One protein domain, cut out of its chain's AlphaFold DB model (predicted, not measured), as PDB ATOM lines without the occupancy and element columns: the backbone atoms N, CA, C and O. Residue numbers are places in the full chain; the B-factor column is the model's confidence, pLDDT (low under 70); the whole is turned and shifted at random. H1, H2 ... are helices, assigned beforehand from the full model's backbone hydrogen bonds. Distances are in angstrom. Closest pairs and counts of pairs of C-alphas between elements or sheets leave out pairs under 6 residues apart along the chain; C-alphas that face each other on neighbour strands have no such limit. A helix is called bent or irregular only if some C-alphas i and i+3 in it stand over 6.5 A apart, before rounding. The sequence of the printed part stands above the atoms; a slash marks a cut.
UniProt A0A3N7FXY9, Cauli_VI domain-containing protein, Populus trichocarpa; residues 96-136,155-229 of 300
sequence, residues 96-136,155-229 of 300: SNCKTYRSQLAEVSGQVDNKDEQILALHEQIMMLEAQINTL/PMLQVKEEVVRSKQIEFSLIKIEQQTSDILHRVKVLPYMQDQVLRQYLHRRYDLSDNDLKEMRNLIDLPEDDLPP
ATOM      1  N   SER A  96     -18.312 100.301 -56.409       57.62
ATOM      2  CA  SER A  96     -17.964 101.206 -55.300       57.62
ATOM      3  C   SER A  96     -16.553 100.934 -54.783       57.62
ATOM      4  O   SER A  96     -15.772 101.871 -54.620       57.62
ATOM      5  N   ASN A  97     -16.187  99.659 -54.633       63.53
ATOM      6  CA  ASN A  97     -14.850  99.272 -54.183       63.53
ATOM      7  C   ASN A  97     -13.774  99.683 -55.196       63.53
ATOM      8  O   ASN A  97     -12.732 100.196 -54.801       63.53
ATOM      9  N   CYS A  98     -14.044  99.588 -56.502       68.88
ATOM     10  CA  CYS A  98     -13.134 100.089 -57.538       68.88
ATOM     11  C   CYS A  98     -12.865 101.600 -57.433       68.88
ATOM     12  O   CYS A  98     -11.742 102.038 -57.691       68.88
ATOM     13  N   LYS A  99     -13.866 102.411 -57.059       68.50
ATOM     14  CA  LYS A  99     -13.667 103.853 -56.830       68.50
ATOM     15  C   LYS A  99     -12.812 104.106 -55.591       68.50
ATOM     16  O   LYS A  99     -11.891 104.916 -55.659       68.50
ATOM     17  N   THR A 100     -13.070 103.376 -54.508       78.19
ATOM     18  CA  THR A 100     -12.284 103.463 -53.271       78.19
ATOM     19  C   THR A 100     -10.827 103.068 -53.507       78.19
ATOM     20  O   THR A 100      -9.932 103.839 -53.172       78.19
ATOM     21  N   TYR A 101     -10.571 101.934 -54.167       77.56
ATOM     22  CA  TYR A 101      -9.207 101.494 -54.468       77.56
ATOM     23  C   TYR A 101      -8.473 102.455 -55.400       77.56
ATOM     24  O   TYR A 101      -7.304 102.739 -55.169       77.56
ATOM     25  N   ARG A 102      -9.143 103.021 -56.413       78.44
ATOM     26  CA  ARG A 102      -8.529 104.061 -57.257       78.44
ATOM     27  C   ARG A 102      -8.150 105.306 -56.464       78.44
ATOM     28  O   ARG A 102      -7.085 105.860 -56.709       78.44
ATOM     29  N   SER A 103      -8.994 105.729 -55.522       80.06
ATOM     30  CA  SER A 103      -8.684 106.865 -54.651       80.06
ATOM     31  C   SER A 103      -7.483 106.566 -53.752       80.06
ATOM     32  O   SER A 103      -6.594 107.400 -53.641       80.06
ATOM     33  N   GLN A 104      -7.424 105.367 -53.167       86.00
ATOM     34  CA  GLN A 104      -6.295 104.936 -52.337       86.00
ATOM     35  C   GLN A 104      -4.996 104.825 -53.147       86.00
ATOM     36  O   GLN A 104      -3.946 105.252 -52.681       86.00
ATOM     37  N   LEU A 105      -5.056 104.313 -54.381       84.75
ATOM     38  CA  LEU A 105      -3.903 104.273 -55.287       84.75
ATOM     39  C   LEU A 105      -3.394 105.675 -55.634       84.75
ATOM     40  O   LEU A 105      -2.187 105.890 -55.641       84.75
ATOM     41  N   ALA A 106      -4.296 106.623 -55.901       85.94
ATOM     42  CA  ALA A 106      -3.915 108.007 -56.172       85.94
ATOM     43  C   ALA A 106      -3.260 108.671 -54.949       85.94
ATOM     44  O   ALA A 106      -2.274 109.388 -55.096       85.94
ATOM     45  N   GLU A 107      -3.770 108.400 -53.744       91.69
ATOM     46  CA  GLU A 107      -3.189 108.901 -52.497       91.69
ATOM     47  C   GLU A 107      -1.787 108.333 -52.252       91.69
ATOM     48  O   GLU A 107      -0.853 109.093 -52.002       91.69
ATOM     49  N   VAL A 108      -1.615 107.013 -52.374       90.88
ATOM     50  CA  VAL A 108      -0.304 106.364 -52.216       90.88
ATOM     51  C   VAL A 108       0.679 106.862 -53.274       90.88
ATOM     52  O   VAL A 108       1.816 107.169 -52.933       90.88
ATOM     53  N   SER A 109       0.243 107.009 -54.529       90.56
ATOM     54  CA  SER A 109       1.078 107.572 -55.596       90.56
ATOM     55  C   SER A 109       1.571 108.974 -55.237       90.56
ATOM     56  O   SER A 109       2.765 109.230 -55.303       90.56
ATOM     57  N   GLY A 110       0.683 109.855 -54.763       88.94
ATOM     58  CA  GLY A 110       1.081 111.203 -54.345       88.94
ATOM     59  C   GLY A 110       2.015 111.219 -53.129       88.94
ATOM     60  O   GLY A 110       2.870 112.097 -53.017       88.94
ATOM     61  N   GLN A 111       1.891 110.249 -52.215       90.44
ATOM     62  CA  GLN A 111       2.841 110.100 -51.108       90.44
ATOM     63  C   GLN A 111       4.230 109.672 -51.595       90.44
ATOM     64  O   GLN A 111       5.221 110.166 -51.060       90.44
ATOM     65  N   VAL A 112       4.304 108.784 -52.591       89.62
ATOM     66  CA  VAL A 112       5.571 108.370 -53.214       89.62
ATOM     67  C   VAL A 112       6.238 109.562 -53.897       89.62
ATOM     68  O   VAL A 112       7.387 109.851 -53.580       89.62
ATOM     69  N   ASP A 113       5.495 110.325 -54.702       90.62
ATOM     70  CA  ASP A 113       6.035 111.501 -55.401       90.62
ATOM     71  C   ASP A 113       6.628 112.530 -54.415       90.62
ATOM     72  O   ASP A 113       7.733 113.036 -54.604       90.62
ATOM     73  N   ASN A 114       5.945 112.787 -53.291       92.81
ATOM     74  CA  ASN A 114       6.449 113.680 -52.237       92.81
ATOM     75  C   ASN A 114       7.732 113.139 -51.577       92.81
ATOM     76  O   ASN A 114       8.651 113.893 -51.249       92.81
ATOM     77  N   LYS A 115       7.816 111.820 -51.366       89.81
ATOM     78  CA  LYS A 115       9.017 111.197 -50.798       89.81
ATOM     79  C   LYS A 115      10.197 111.265 -51.757       89.81
ATOM     80  O   LYS A 115      11.305 111.526 -51.291       89.81
ATOM     81  N   ASP A 116       9.962 111.125 -53.055       91.06
ATOM     82  CA  ASP A 116      11.002 111.277 -54.071       91.06
ATOM     83  C   ASP A 116      11.543 112.715 -54.116       91.06
ATOM     84  O   ASP A 116      12.760 112.914 -54.130       91.06
ATOM     85  N   GLU A 117      10.677 113.729 -54.012       92.88
ATOM     86  CA  GLU A 117      11.110 115.129 -53.880       92.88
ATOM     87  C   GLU A 117      11.965 115.359 -52.618       92.88
ATOM     88  O   GLU A 117      13.001 116.029 -52.677       92.88
ATOM     89  N   GLN A 118      11.589 114.763 -51.478       94.81
ATOM     90  CA  GLN A 118      12.385 114.842 -50.242       94.81
ATOM     91  C   GLN A 118      13.749 114.159 -50.383       94.81
ATOM     92  O   GLN A 118      14.749 114.678 -49.881       94.81
ATOM     93  N   ILE A 119      13.805 113.009 -51.060       92.06
ATOM     94  CA  ILE A 119      15.055 112.288 -51.322       92.06
ATOM     95  C   ILE A 119      15.984 113.146 -52.184       92.06
ATOM     96  O   ILE A 119      17.165 113.270 -51.856       92.06
ATOM     97  N   LEU A 120      15.461 113.781 -53.235       92.31
ATOM     98  CA  LEU A 120      16.243 114.675 -54.092       92.31
ATOM     99  C   LEU A 120      16.803 115.872 -53.310       92.31
ATOM    100  O   LEU A 120      17.995 116.168 -53.424       92.31
ATOM    101  N   ALA A 121      15.989 116.506 -52.462       93.12
ATOM    102  CA  ALA A 121      16.429 117.631 -51.634       93.12
ATOM    103  C   ALA A 121      17.528 117.231 -50.630       93.12
ATOM    104  O   ALA A 121      18.521 117.944 -50.460       93.12
ATOM    105  N   LEU A 122      17.387 116.070 -49.983       91.88
ATOM    106  CA  LEU A 122      18.411 115.545 -49.074       91.88
ATOM    107  C   LEU A 122      19.702 115.193 -49.818       91.88
ATOM    108  O   LEU A 122      20.791 115.455 -49.308       91.88
ATOM    109  N   HIS A 123      19.597 114.641 -51.026       90.06
ATOM    110  CA  HIS A 123      20.758 114.319 -51.850       90.06
ATOM    111  C   HIS A 123      21.548 115.578 -52.236       90.06
ATOM    112  O   HIS A 123      22.775 115.599 -52.124       90.06
ATOM    113  N   GLU A 124      20.859 116.662 -52.604       92.31
ATOM    114  CA  GLU A 124      21.491 117.960 -52.867       92.31
ATOM    115  C   GLU A 124      22.194 118.520 -51.620       92.31
ATOM    116  O   GLU A 124      23.334 118.991 -51.695       92.31
ATOM    117  N   GLN A 125      21.564 118.402 -50.449       93.81
ATOM    118  CA  GLN A 125      22.162 118.839 -49.189       93.81
ATOM    119  C   GLN A 125      23.432 118.047 -48.835       93.81
ATOM    120  O   GLN A 125      24.412 118.644 -48.380       93.81
ATOM    121  N   ILE A 126      23.441 116.730 -49.074       89.12
ATOM    122  CA  ILE A 126      24.628 115.880 -48.891       89.12
ATOM    123  C   ILE A 126      25.759 116.351 -49.808       89.12
ATOM    124  O   ILE A 126      26.857 116.606 -49.315       89.12
ATOM    125  N   MET A 127      25.487 116.569 -51.100       87.19
ATOM    126  CA  MET A 127      26.504 117.057 -52.041       87.19
ATOM    127  C   MET A 127      27.108 118.400 -51.601       87.19
ATOM    128  O   MET A 127      28.325 118.593 -51.676       87.19
ATOM    129  N   MET A 128      26.286 119.329 -51.098       88.00
ATOM    130  CA  MET A 128      26.789 120.605 -50.573       88.00
ATOM    131  C   MET A 128      27.696 120.419 -49.351       88.00
ATOM    132  O   MET A 128      28.740 121.070 -49.253       88.00
ATOM    133  N   LEU A 129      27.317 119.547 -48.415       87.38
ATOM    134  CA  LEU A 129      28.117 119.267 -47.219       87.38
ATOM    135  C   LEU A 129      29.437 118.574 -47.573       87.38
ATOM    136  O   LEU A 129      30.486 118.945 -47.043       87.38
ATOM    137  N   GLU A 130      29.420 117.630 -48.510       86.62
ATOM    138  CA  GLU A 130      30.630 116.976 -49.015       86.62
ATOM    139  C   GLU A 130      31.585 117.979 -49.673       86.62
ATOM    140  O   GLU A 130      32.794 117.945 -49.422       86.62
ATOM    141  N   ALA A 131      31.057 118.932 -50.448       87.06
ATOM    142  CA  ALA A 131      31.854 120.010 -51.029       87.06
ATOM    143  C   ALA A 131      32.478 120.918 -49.950       87.06
ATOM    144  O   ALA A 131      33.661 121.268 -50.047       87.06
ATOM    145  N   GLN A 132      31.736 121.256 -48.887       85.75
ATOM    146  CA  GLN A 132      32.270 122.023 -47.751       85.75
ATOM    147  C   GLN A 132      33.380 121.259 -47.018       85.75
ATOM    148  O   GLN A 132      34.431 121.834 -46.727       85.75
ATOM    149  N   ILE A 133      33.190 119.957 -46.772       80.62
ATOM    150  CA  ILE A 133      34.200 119.093 -46.146       80.62
ATOM    151  C   ILE A 133      35.461 119.033 -47.006       80.62
ATOM    152  O   ILE A 133      36.565 119.174 -46.480       80.62
ATOM    153  N   ASN A 134      35.323 118.850 -48.319       81.06
ATOM    154  CA  ASN A 134      36.466 118.827 -49.228       81.06
ATOM    155  C   ASN A 134      37.206 120.167 -49.233       81.06
ATOM    156  O   ASN A 134      38.425 120.174 -49.095       81.06
ATOM    157  N   THR A 135      36.483 121.290 -49.265       79.94
ATOM    158  CA  THR A 135      37.078 122.634 -49.164       79.94
ATOM    159  C   THR A 135      37.886 122.795 -47.873       79.94
ATOM    160  O   THR A 135      39.040 123.224 -47.922       79.94
ATOM    161  N   LEU A 136      37.326 122.383 -46.729       74.31
ATOM    162  CA  LEU A 136      38.002 122.426 -45.426       74.31
ATOM    163  C   LEU A 136      39.218 121.490 -45.357       74.31
ATOM    164  O   LEU A 136      40.220 121.845 -44.743       74.31
ATOM    165  N   PRO A 155      33.997 121.409 -31.666       55.72
ATOM    166  CA  PRO A 155      34.016 120.302 -32.629       55.72
ATOM    167  C   PRO A 155      33.450 118.995 -32.049       55.72
ATOM    168  O   PRO A 155      32.846 118.217 -32.779       55.72
ATOM    169  N   MET A 156      33.550 118.760 -30.734       54.44
ATOM    170  CA  MET A 156      32.945 117.566 -30.120       54.44
ATOM    171  C   MET A 156      31.414 117.601 -30.105       54.44
ATOM    172  O   MET A 156      30.790 116.545 -30.130       54.44
ATOM    173  N   LEU A 157      30.806 118.788 -30.032       62.28
ATOM    174  CA  LEU A 157      29.348 118.925 -30.003       62.28
ATOM    175  C   LEU A 157      28.742 118.559 -31.363       62.28
ATOM    176  O   LEU A 157      27.809 117.766 -31.409       62.28
ATOM    177  N   GLN A 158      29.367 119.008 -32.455       68.62
ATOM    178  CA  GLN A 158      28.970 118.620 -33.813       68.62
ATOM    179  C   GLN A 158      29.145 117.119 -34.063       68.62
ATOM    180  O   GLN A 158      28.270 116.492 -34.648       68.62
ATOM    181  N   VAL A 159      30.227 116.509 -33.564       70.44
ATOM    182  CA  VAL A 159      30.416 115.051 -33.678       70.44
ATOM    183  C   VAL A 159      29.344 114.290 -32.894       70.44
ATOM    184  O   VAL A 159      28.825 113.294 -33.388       70.44
ATOM    185  N   LYS A 160      28.967 114.753 -31.695       73.12
ATOM    186  CA  LYS A 160      27.886 114.128 -30.917       73.12
ATOM    187  C   LYS A 160      26.531 114.248 -31.615       73.12
ATOM    188  O   LYS A 160      25.800 113.264 -31.661       73.12
ATOM    189  N   GLU A 161      26.216 115.412 -32.176       78.81
ATOM    190  CA  GLU A 161      24.988 115.623 -32.952       78.81
ATOM    191  C   GLU A 161      24.946 114.732 -34.200       78.81
ATOM    192  O   GLU A 161      23.912 114.127 -34.483       78.81
ATOM    193  N   GLU A 162      26.072 114.578 -34.903       75.00
ATOM    194  CA  GLU A 162      26.154 113.714 -36.084       75.00
ATOM    195  C   GLU A 162      26.023 112.232 -35.722       75.00
ATOM    196  O   GLU A 162      25.323 111.489 -36.404       75.00
ATOM    197  N   VAL A 163      26.621 111.796 -34.608       81.62
ATOM    198  CA  VAL A 163      26.457 110.424 -34.102       81.62
ATOM    199  C   VAL A 163      24.998 110.151 -33.730       81.62
ATOM    200  O   VAL A 163      24.474 109.086 -34.058       81.62
ATOM    201  N   VAL A 164      24.313 111.104 -33.091       86.25
ATOM    202  CA  VAL A 164      22.879 110.973 -32.779       86.25
ATOM    203  C   VAL A 164      22.047 110.914 -34.061       86.25
ATOM    204  O   VAL A 164      21.173 110.054 -34.180       86.25
ATOM    205  N   ARG A 165      22.344 111.766 -35.051       85.88
ATOM    206  CA  ARG A 165      21.662 111.744 -36.352       85.88
ATOM    207  C   ARG A 165      21.883 110.418 -37.080       85.88
ATOM    208  O   ARG A 165      20.928 109.842 -37.590       85.88
ATOM    209  N   SER A 166      23.110 109.902 -37.076       83.88
ATOM    210  CA  SER A 166      23.446 108.621 -37.696       83.88
ATOM    211  C   SER A 166      22.696 107.458 -37.040       83.88
ATOM    212  O   SER A 166      22.147 106.627 -37.757       83.88
ATOM    213  N   LYS A 167      22.590 107.434 -35.704       88.06
ATOM    214  CA  LYS A 167      21.779 106.432 -34.987       88.06
ATOM    215  C   LYS A 167      20.289 106.528 -35.332       88.06
ATOM    216  O   LYS A 167      19.621 105.511 -35.488       88.06
ATOM    217  N   GLN A 168      19.761 107.744 -35.492       89.00
ATOM    218  CA  GLN A 168      18.365 107.946 -35.890       89.00
ATOM    219  C   GLN A 168      18.081 107.420 -37.306       89.00
ATOM    220  O   GLN A 168      17.004 106.870 -37.565       89.00
ATOM    221  N   ILE A 169      19.035 107.587 -38.226       85.81
ATOM    222  CA  ILE A 169      18.949 107.046 -39.588       85.81
ATOM    223  C   ILE A 169      18.963 105.516 -39.548       85.81
ATOM    224  O   ILE A 169      18.103 104.893 -40.165       85.81
ATOM    225  N   GLU A 170      19.875 104.921 -38.780       85.94
ATOM    226  CA  GLU A 170      19.974 103.466 -38.612       85.94
ATOM    227  C   GLU A 170      18.663 102.863 -38.082       85.94
ATOM    228  O   GLU A 170      18.128 101.922 -38.667       85.94
ATOM    229  N   PHE A 171      18.059 103.481 -37.065       87.31
ATOM    230  CA  PHE A 171      16.754 103.055 -36.551       87.31
ATOM    231  C   PHE A 171      15.635 103.165 -37.600       87.31
ATOM    232  O   PHE A 171      14.753 102.307 -37.697       87.31
ATOM    233  N   SER A 172      15.668 104.220 -38.418       86.88
ATOM    234  CA  SER A 172      14.686 104.420 -39.487       86.88
ATOM    235  C   SER A 172      14.828 103.366 -40.591       86.88
ATOM    236  O   SER A 172      13.811 102.892 -41.098       86.88
ATOM    237  N   LEU A 173      16.058 102.958 -40.923       86.44
ATOM    238  CA  LEU A 173      16.328 101.883 -41.882       86.44
ATOM    239  C   LEU A 173      15.797 100.538 -41.383       86.44
ATOM    240  O   LEU A 173      15.052  99.888 -42.115       86.44
ATOM    241  N   ILE A 174      16.062 100.179 -40.124       90.06
ATOM    242  CA  ILE A 174      15.541  98.942 -39.512       90.06
ATOM    243  C   ILE A 174      14.006  98.897 -39.592       90.06
ATOM    244  O   ILE A 174      13.409  97.871 -39.921       90.06
ATOM    245  N   LYS A 175      13.337 100.030 -39.349       88.19
ATOM    246  CA  LYS A 175      11.875 100.117 -39.449       88.19
ATOM    247  C   LYS A 175      11.368  99.908 -40.879       88.19
ATOM    248  O   LYS A 175      10.349  99.244 -41.068       88.19
ATOM    249  N   ILE A 176      12.061 100.462 -41.874       83.88
ATOM    250  CA  ILE A 176      11.723 100.280 -43.293       83.88
ATOM    251  C   ILE A 176      11.919  98.817 -43.706       83.88
ATOM    252  O   ILE A 176      11.053  98.256 -44.381       83.88
ATOM    253  N   GLU A 177      13.010  98.181 -43.280       82.50
ATOM    254  CA  GLU A 177      13.270  96.761 -43.541       82.50
ATOM    255  C   GLU A 177      12.169  95.875 -42.950       82.50
ATOM    256  O   GLU A 177      11.619  95.024 -43.655       82.50
ATOM    257  N   GLN A 178      11.763  96.140 -41.704       88.00
ATOM    258  CA  GLN A 178      10.661  95.433 -41.052       88.00
ATOM    259  C   GLN A 178       9.350  95.576 -41.841       88.00
ATOM    260  O   GLN A 178       8.697  94.582 -42.156       88.00
ATOM    261  N   GLN A 179       8.983  96.805 -42.219       87.88
ATOM    262  CA  GLN A 179       7.770  97.064 -43.002       87.88
ATOM    263  C   GLN A 179       7.812  96.379 -44.372       87.88
ATOM    264  O   GLN A 179       6.806  95.837 -44.831       87.88
ATOM    265  N   THR A 180       8.977  96.375 -45.017       81.81
ATOM    266  CA  THR A 180       9.178  95.733 -46.320       81.81
ATOM    267  C   THR A 180       9.037  94.216 -46.211       81.81
ATOM    268  O   THR A 180       8.362  93.609 -47.043       81.81
ATOM    269  N   SER A 181       9.597  93.610 -45.161       80.88
ATOM    270  CA  SER A 181       9.440  92.182 -44.862       80.88
ATOM    271  C   SER A 181       7.972  91.803 -44.630       80.88
ATOM    272  O   SER A 181       7.484  90.833 -45.217       80.88
ATOM    273  N   ASP A 182       7.230  92.606 -43.862       81.62
ATOM    274  CA  ASP A 182       5.801  92.380 -43.612       81.62
ATOM    275  C   ASP A 182       4.970  92.461 -44.904       81.62
ATOM    276  O   ASP A 182       4.071  91.644 -45.129       81.62
ATOM    277  N   ILE A 183       5.274  93.422 -45.783       79.88
ATOM    278  CA  ILE A 183       4.625  93.545 -47.097       79.88
ATOM    279  C   ILE A 183       4.952  92.330 -47.967       79.88
ATOM    280  O   ILE A 183       4.040  91.734 -48.536       79.88
ATOM    281  N   LEU A 184       6.221  91.926 -48.042       73.62
ATOM    282  CA  LEU A 184       6.654  90.739 -48.785       73.62
ATOM    283  C   LEU A 184       5.939  89.476 -48.298       73.62
ATOM    284  O   LEU A 184       5.477  88.683 -49.119       73.62
ATOM    285  N   HIS A 185       5.792  89.310 -46.984       74.75
ATOM    286  CA  HIS A 185       5.045  88.195 -46.414       74.75
ATOM    287  C   HIS A 185       3.570  88.236 -46.836       74.75
ATOM    288  O   HIS A 185       3.030  87.232 -47.294       74.75
ATOM    289  N   ARG A 186       2.918  89.404 -46.775       71.62
ATOM    290  CA  ARG A 186       1.526  89.561 -47.238       71.62
ATOM    291  C   ARG A 186       1.376  89.264 -48.729       71.62
ATOM    292  O   ARG A 186       0.427  88.586 -49.108       71.62
ATOM    293  N   VAL A 187       2.316  89.718 -49.558       68.19
ATOM    294  CA  VAL A 187       2.315  89.464 -51.008       68.19
ATOM    295  C   VAL A 187       2.484  87.976 -51.310       68.19
ATOM    296  O   VAL A 187       1.765  87.460 -52.162       68.19
ATOM    297  N   LYS A 188       3.347  87.259 -50.577       70.69
ATOM    298  CA  LYS A 188       3.481  85.794 -50.702       70.69
ATOM    299  C   LYS A 188       2.193  85.037 -50.371       70.69
ATOM    300  O   LYS A 188       1.974  83.958 -50.905       70.69
ATOM    301  N   VAL A 189       1.333  85.600 -49.524       69.81
ATOM    302  CA  VAL A 189       0.054  84.988 -49.125       69.81
ATOM    303  C   VAL A 189      -1.087  85.331 -50.103       69.81
ATOM    304  O   VAL A 189      -2.117  84.658 -50.106       69.81
ATOM    305  N   LEU A 190      -0.920  86.319 -50.994       63.59
ATOM    306  CA  LEU A 190      -1.957  86.702 -51.967       63.59
ATOM    307  C   LEU A 190      -2.371  85.568 -52.924       63.59
ATOM    308  O   LEU A 190      -3.580  85.402 -53.103       63.59
ATOM    309  N   PRO A 191      -1.456  84.763 -53.505       69.81
ATOM    310  CA  PRO A 191      -1.840  83.612 -54.326       69.81
ATOM    311  C   PRO A 191      -2.698  82.603 -53.552       69.81
ATOM    312  O   PRO A 191      -3.685  82.092 -54.076       69.81
ATOM    313  N   TYR A 192      -2.388  82.385 -52.270       67.88
ATOM    314  CA  TYR A 192      -3.151  81.486 -51.404       67.88
ATOM    315  C   TYR A 192      -4.552  82.029 -51.089       67.88
ATOM    316  O   TYR A 192      -5.536  81.293 -51.147       67.88
ATOM    317  N   MET A 193      -4.676  83.331 -50.814       62.97
ATOM    318  CA  MET A 193      -5.989  83.955 -50.613       62.97
ATOM    319  C   MET A 193      -6.840  83.931 -51.886       62.97
ATOM    320  O   MET A 193      -8.050  83.728 -51.806       62.97
ATOM    321  N   GLN A 194      -6.222  84.112 -53.056       70.94
ATOM    322  CA  GLN A 194      -6.913  83.988 -54.338       70.94
ATOM    323  C   GLN A 194      -7.404  82.554 -54.578       70.94
ATOM    324  O   GLN A 194      -8.552  82.390 -54.990       70.94
ATOM    325  N   ASP A 195      -6.600  81.535 -54.252       72.75
ATOM    326  CA  ASP A 195      -7.009  80.123 -54.341       72.75
ATOM    327  C   ASP A 195      -8.177  79.812 -53.394       72.75
ATOM    328  O   ASP A 195      -9.174  79.228 -53.809       72.75
ATOM    329  N   GLN A 196      -8.125  80.273 -52.142       73.94
ATOM    330  CA  GLN A 196      -9.206  80.069 -51.167       73.94
ATOM    331  C   GLN A 196     -10.520  80.740 -51.591       73.94
ATOM    332  O   GLN A 196     -11.587  80.128 -51.527       73.94
ATOM    333  N   VAL A 197     -10.458  81.982 -52.080       73.38
ATOM    334  CA  VAL A 197     -11.645  82.687 -52.589       73.38
ATOM    335  C   VAL A 197     -12.202  81.988 -53.831       73.38
ATOM    336  O   VAL A 197     -13.420  81.837 -53.955       73.38
ATOM    337  N   LEU A 198     -11.334  81.515 -54.729       72.06
ATOM    338  CA  LEU A 198     -11.744  80.759 -55.909       72.06
ATOM    339  C   LEU A 198     -12.404  79.427 -55.524       72.06
ATOM    340  O   LEU A 198     -13.466  79.110 -56.058       72.06
ATOM    341  N   ARG A 199     -11.842  78.689 -54.559       71.56
ATOM    342  CA  ARG A 199     -12.438  77.458 -54.014       71.56
ATOM    343  C   ARG A 199     -13.825  77.715 -53.445       71.56
ATOM    344  O   ARG A 199     -14.764  77.024 -53.825       71.56
ATOM    345  N   GLN A 200     -13.983  78.733 -52.599       74.00
ATOM    346  CA  GLN A 200     -15.288  79.079 -52.024       74.00
ATOM    347  C   GLN A 200     -16.313  79.470 -53.093       74.00
ATOM    348  O   GLN A 200     -17.490  79.120 -52.989       74.00
ATOM    349  N   TYR A 201     -15.878  80.185 -54.131       73.19
ATOM    350  CA  TYR A 201     -16.736  80.543 -55.254       73.19
ATOM    351  C   TYR A 201     -17.174  79.312 -56.061       73.19
ATOM    352  O   TYR A 201     -18.355  79.192 -56.391       73.19
ATOM    353  N   LEU A 202     -16.246  78.399 -56.360       69.88
ATOM    354  CA  LEU A 202     -16.541  77.169 -57.095       69.88
ATOM    355  C   LEU A 202     -17.459  76.236 -56.295       69.88
ATOM    356  O   LEU A 202     -18.439  75.752 -56.858       69.88
ATOM    357  N   HIS A 203     -17.211  76.085 -54.989       71.94
ATOM    358  CA  HIS A 203     -18.095  75.386 -54.048       71.94
ATOM    359  C   HIS A 203     -19.524  75.924 -54.120       71.94
ATOM    360  O   HIS A 203     -20.452  75.189 -54.430       71.94
ATOM    361  N   ARG A 204     -19.712  77.236 -53.917       73.69
ATOM    362  CA  ARG A 204     -21.056  77.843 -53.872       73.69
ATOM    363  C   ARG A 204     -21.800  77.820 -55.200       73.69
ATOM    364  O   ARG A 204     -23.025  77.891 -55.205       73.69
ATOM    365  N   ARG A 205     -21.081  77.862 -56.323       75.12
ATOM    366  CA  ARG A 205     -21.701  78.026 -57.643       75.12
ATOM    367  C   ARG A 205     -21.989  76.702 -58.336       75.12
ATOM    368  O   ARG A 205     -22.903  76.659 -59.157       75.12
ATOM    369  N   TYR A 206     -21.210  75.669 -58.039       79.75
ATOM    370  CA  TYR A 206     -21.265  74.399 -58.755       79.75
ATOM    371  C   TYR A 206     -21.458  73.185 -57.837       79.75
ATOM    372  O   TYR A 206     -21.477  72.076 -58.358       79.75
ATOM    373  N   ASP A 207     -21.601  73.377 -56.516       84.62
ATOM    374  CA  ASP A 207     -21.716  72.305 -55.510       84.62
ATOM    375  C   ASP A 207     -20.610  71.238 -55.644       84.62
ATOM    376  O   ASP A 207     -20.821  70.047 -55.424       84.62
ATOM    377  N   LEU A 208     -19.413  71.670 -56.047       80.69
ATOM    378  CA  LEU A 208     -18.258  70.793 -56.219       80.69
ATOM    379  C   LEU A 208     -17.692  70.424 -54.856       80.69
ATOM    380  O   LEU A 208     -17.433  71.311 -54.054       80.69
ATOM    381  N   SER A 209     -17.441  69.143 -54.603       83.62
ATOM    382  CA  SER A 209     -16.772  68.723 -53.372       83.62
ATOM    383  C   SER A 209     -15.282  69.095 -53.389       83.62
ATOM    384  O   SER A 209     -14.688  69.341 -54.442       83.62
ATOM    385  N   ASP A 210     -14.627  69.089 -52.223       76.56
ATOM    386  CA  ASP A 210     -13.176  69.323 -52.148       76.56
ATOM    387  C   ASP A 210     -12.364  68.293 -52.950       76.56
ATOM    388  O   ASP A 210     -11.296  68.624 -53.471       76.56
ATOM    389  N   ASN A 211     -12.886  67.071 -53.103       80.19
ATOM    390  CA  ASN A 211     -12.280  66.054 -53.959       80.19
ATOM    391  C   ASN A 211     -12.367  66.434 -55.441       80.19
ATOM    392  O   ASN A 211     -11.359  66.320 -56.136       80.19
ATOM    393  N   ASP A 212     -13.502  66.962 -55.904       80.50
ATOM    394  CA  ASP A 212     -13.669  67.395 -57.301       80.50
ATOM    395  C   ASP A 212     -12.752  68.585 -57.621       80.50
ATOM    396  O   ASP A 212     -12.116  68.643 -58.675       80.50
ATOM    397  N   LEU A 213     -12.609  69.526 -56.680       76.44
ATOM    398  CA  LEU A 213     -11.671  70.646 -56.812       76.44
ATOM    399  C   LEU A 213     -10.211  70.177 -56.841       76.44
ATOM    400  O   LEU A 213      -9.392  70.750 -57.565       76.44
ATOM    401  N   LYS A 214      -9.868  69.148 -56.056       80.31
ATOM    402  CA  LYS A 214      -8.527  68.549 -56.051       80.31
ATOM    403  C   LYS A 214      -8.237  67.831 -57.369       80.31
ATOM    404  O   LYS A 214      -7.153  68.000 -57.922       80.31
ATOM    405  N   GLU A 215      -9.208  67.100 -57.904       80.69
ATOM    406  CA  GLU A 215      -9.086  66.417 -59.193       80.69
ATOM    407  C   GLU A 215      -8.953  67.418 -60.352       80.69
ATOM    408  O   GLU A 215      -8.057  67.281 -61.185       80.69
ATOM    409  N   MET A 216      -9.736  68.503 -60.346       77.12
ATOM    410  CA  MET A 216      -9.590  69.594 -61.317       77.12
ATOM    411  C   MET A 216      -8.237  70.308 -61.221       77.12
ATOM    412  O   MET A 216      -7.695  70.715 -62.245       77.12
ATOM    413  N   ARG A 217      -7.665  70.450 -60.019       71.75
ATOM    414  CA  ARG A 217      -6.315  71.011 -59.851       71.75
ATOM    415  C   ARG A 217      -5.253  70.112 -60.489       71.75
ATOM    416  O   ARG A 217      -4.373  70.627 -61.174       71.75
ATOM    417  N   ASN A 218      -5.377  68.796 -60.318       77.31
ATOM    418  CA  ASN A 218      -4.472  67.815 -60.922       77.31
ATOM    419  C   ASN A 218      -4.575  67.798 -62.457       77.31
ATOM    420  O   ASN A 218      -3.580  67.586 -63.134       77.31
ATOM    421  N   LEU A 219      -5.760  68.070 -63.013       78.50
ATOM    422  CA  LEU A 219      -5.979  68.190 -64.461       78.50
ATOM    423  C   LEU A 219      -5.296  69.413 -65.099       78.50
ATOM    424  O   LEU A 219      -5.142  69.445 -66.318       78.50
ATOM    425  N   ILE A 220      -4.920  70.424 -64.308       76.25
ATOM    426  CA  ILE A 220      -4.348  71.692 -64.795       76.25
ATOM    427  C   ILE A 220      -2.813  71.733 -64.605       76.25
ATOM    428  O   ILE A 220      -2.190  72.738 -64.932       76.25
ATOM    429  N   ASP A 221      -2.181  70.649 -64.126       68.81
ATOM    430  CA  ASP A 221      -0.726  70.567 -63.871       68.81
ATOM    431  C   ASP A 221      -0.191  71.756 -63.039       68.81
ATOM    432  O   ASP A 221       0.884  72.306 -63.289       68.81
ATOM    433  N   LEU A 222      -0.954  72.192 -62.030       64.44
ATOM    434  CA  LEU A 222      -0.478  73.205 -61.086       64.44
ATOM    435  C   LEU A 222       0.513  72.557 -60.098       64.44
ATOM    436  O   LEU A 222       0.122  71.601 -59.426       64.44
ATOM    437  N   PRO A 223       1.754  73.068 -59.963       62.78
ATOM    438  CA  PRO A 223       2.763  72.481 -59.083       62.78
ATOM    439  C   PRO A 223       2.288  72.418 -57.621       62.78
ATOM    440  O   PRO A 223       1.635  73.337 -57.117       62.78
ATOM    441  N   GLU A 224       2.611  71.314 -56.939       59.22
ATOM    442  CA  GLU A 224       2.257  71.078 -55.527       59.22
ATOM    443  C   GLU A 224       3.069  71.954 -54.553       59.22
ATOM    444  O   GLU A 224       2.639  72.175 -53.422       59.22
ATOM    445  N   ASP A 225       4.197  72.506 -55.010       55.47
ATOM    446  CA  ASP A 225       5.255  73.087 -54.171       55.47
ATOM    447  C   ASP A 225       4.956  74.471 -53.555       55.47
ATOM    448  O   ASP A 225       5.745  74.955 -52.745       55.47
ATOM    449  N   ASP A 226       3.822  75.107 -53.871       55.28
ATOM    450  CA  ASP A 226       3.477  76.449 -53.356       55.28
ATOM    451  C   ASP A 226       2.494  76.445 -52.168       55.28
ATOM    452  O   ASP A 226       2.047  77.504 -51.714       55.28
ATOM    453  N   LEU A 227       2.128  75.274 -51.634       52.03
ATOM    454  CA  LEU A 227       1.357  75.214 -50.393       52.03
ATOM    455  C   LEU A 227       2.309  75.287 -49.187       52.03
ATOM    456  O   LEU A 227       3.230  74.472 -49.098       52.03
ATOM    457  N   PRO A 228       2.112  76.224 -48.237       47.69
ATOM    458  CA  PRO A 228       2.883  76.201 -47.002       47.69
ATOM    459  C   PRO A 228       2.670  74.853 -46.289       47.69
ATOM    460  O   PRO A 228       1.570  74.293 -46.374       47.69
ATOM    461  N   PRO A 229       3.693  74.319 -45.594       53.38
ATOM    462  CA  PRO A 229       3.575  73.071 -44.855       53.38
ATOM    463  C   PRO A 229       2.347  73.106 -43.947       53.38
ATOM    464  O   PRO A 229       2.184  74.023 -43.144       53.38
TER     465      PRO A 229
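AT A GLANCE: This is residues 96 to 136 and 155 to 229 of the 300 residues of the protein "Cauli_VI domain-containing protein" of Populus trichocarpa (UniProt A0A3N7FXY9). Two long helices make a narrow, open V, with the cut ends of H1 and H2 at its point and a small hook, the short helix H3, at the far end of H2. H2 bends at a shallow angle part of the way along but runs on nearly straight, and the two limbs of the V stay apart, with no core between them. The printed part has 116 residues with three named helices, in the order H1, H2, H3, and no named strand; the class is all helix. The whole is extended, with a radius of gyration of the C-alphas of 25.3 A, and the C-alphas span 77 by 37 by 22 A.

IN THESE COORDINATES: H1 is residues 96 to 136, 60.7 A from first to last C-alpha, beginning at C-alpha 96 at (-17.964, 101.206, -55.300) and ending at C-alpha 136 at (38.002, 122.426, -45.426). After the cut comes H2, residues 155 to 206, assigned as one helix by its hydrogen bonds but bent: C-alphas 188 and 191 are 6.8 A apart, where a regular helix has about 5 A. Its arm H2a is residues 155 to 188, 49.5 A long, and its arm H2b is residues 191 to 206, 22.0 A long; residues 189 and 190 belong to neither. H3 is residues 210 to 219, 14.3 A long, ending at C-alpha 219 at (-5.979, 68.190, -64.461).

HOW THE PARTS SIT: H1 touches no helix: it is apart from H2a, from H2b and from H3. The lines of H2a and H2b stand at a shallow tilt of 26 degrees. H2b and H3 are close but not clearly touching, with the closest C-alphas those of Arg 199 and Leu 213, 7.4 A apart. These two run opposite ways at a steep tilt of 64 degrees. H3 is apart from H2a. In H1, H2a, H2b and H3 every O i to N i+4 pair is within hydrogen-bond range.

THE WHOLE: In outline the printed part is a rod, and the two C-alphas farthest apart, those of Leu 136 and Asp 207, are 78.6 A from each other. Residues 137 to 154 are not printed, and C-alphas 136 and 155 are 13.6 A apart across this cut. The link from H2 to H3, 3 residues, is tight. Residues 96 to 136, which belong to H1, and residues 155 to 187, which belong to H2, stand free. The mean pLDDT of the printed part is 78.4; 24 residues are under 70, among them residues 96 to 99, 155 to 158, 189 to 193 and 221 to 229.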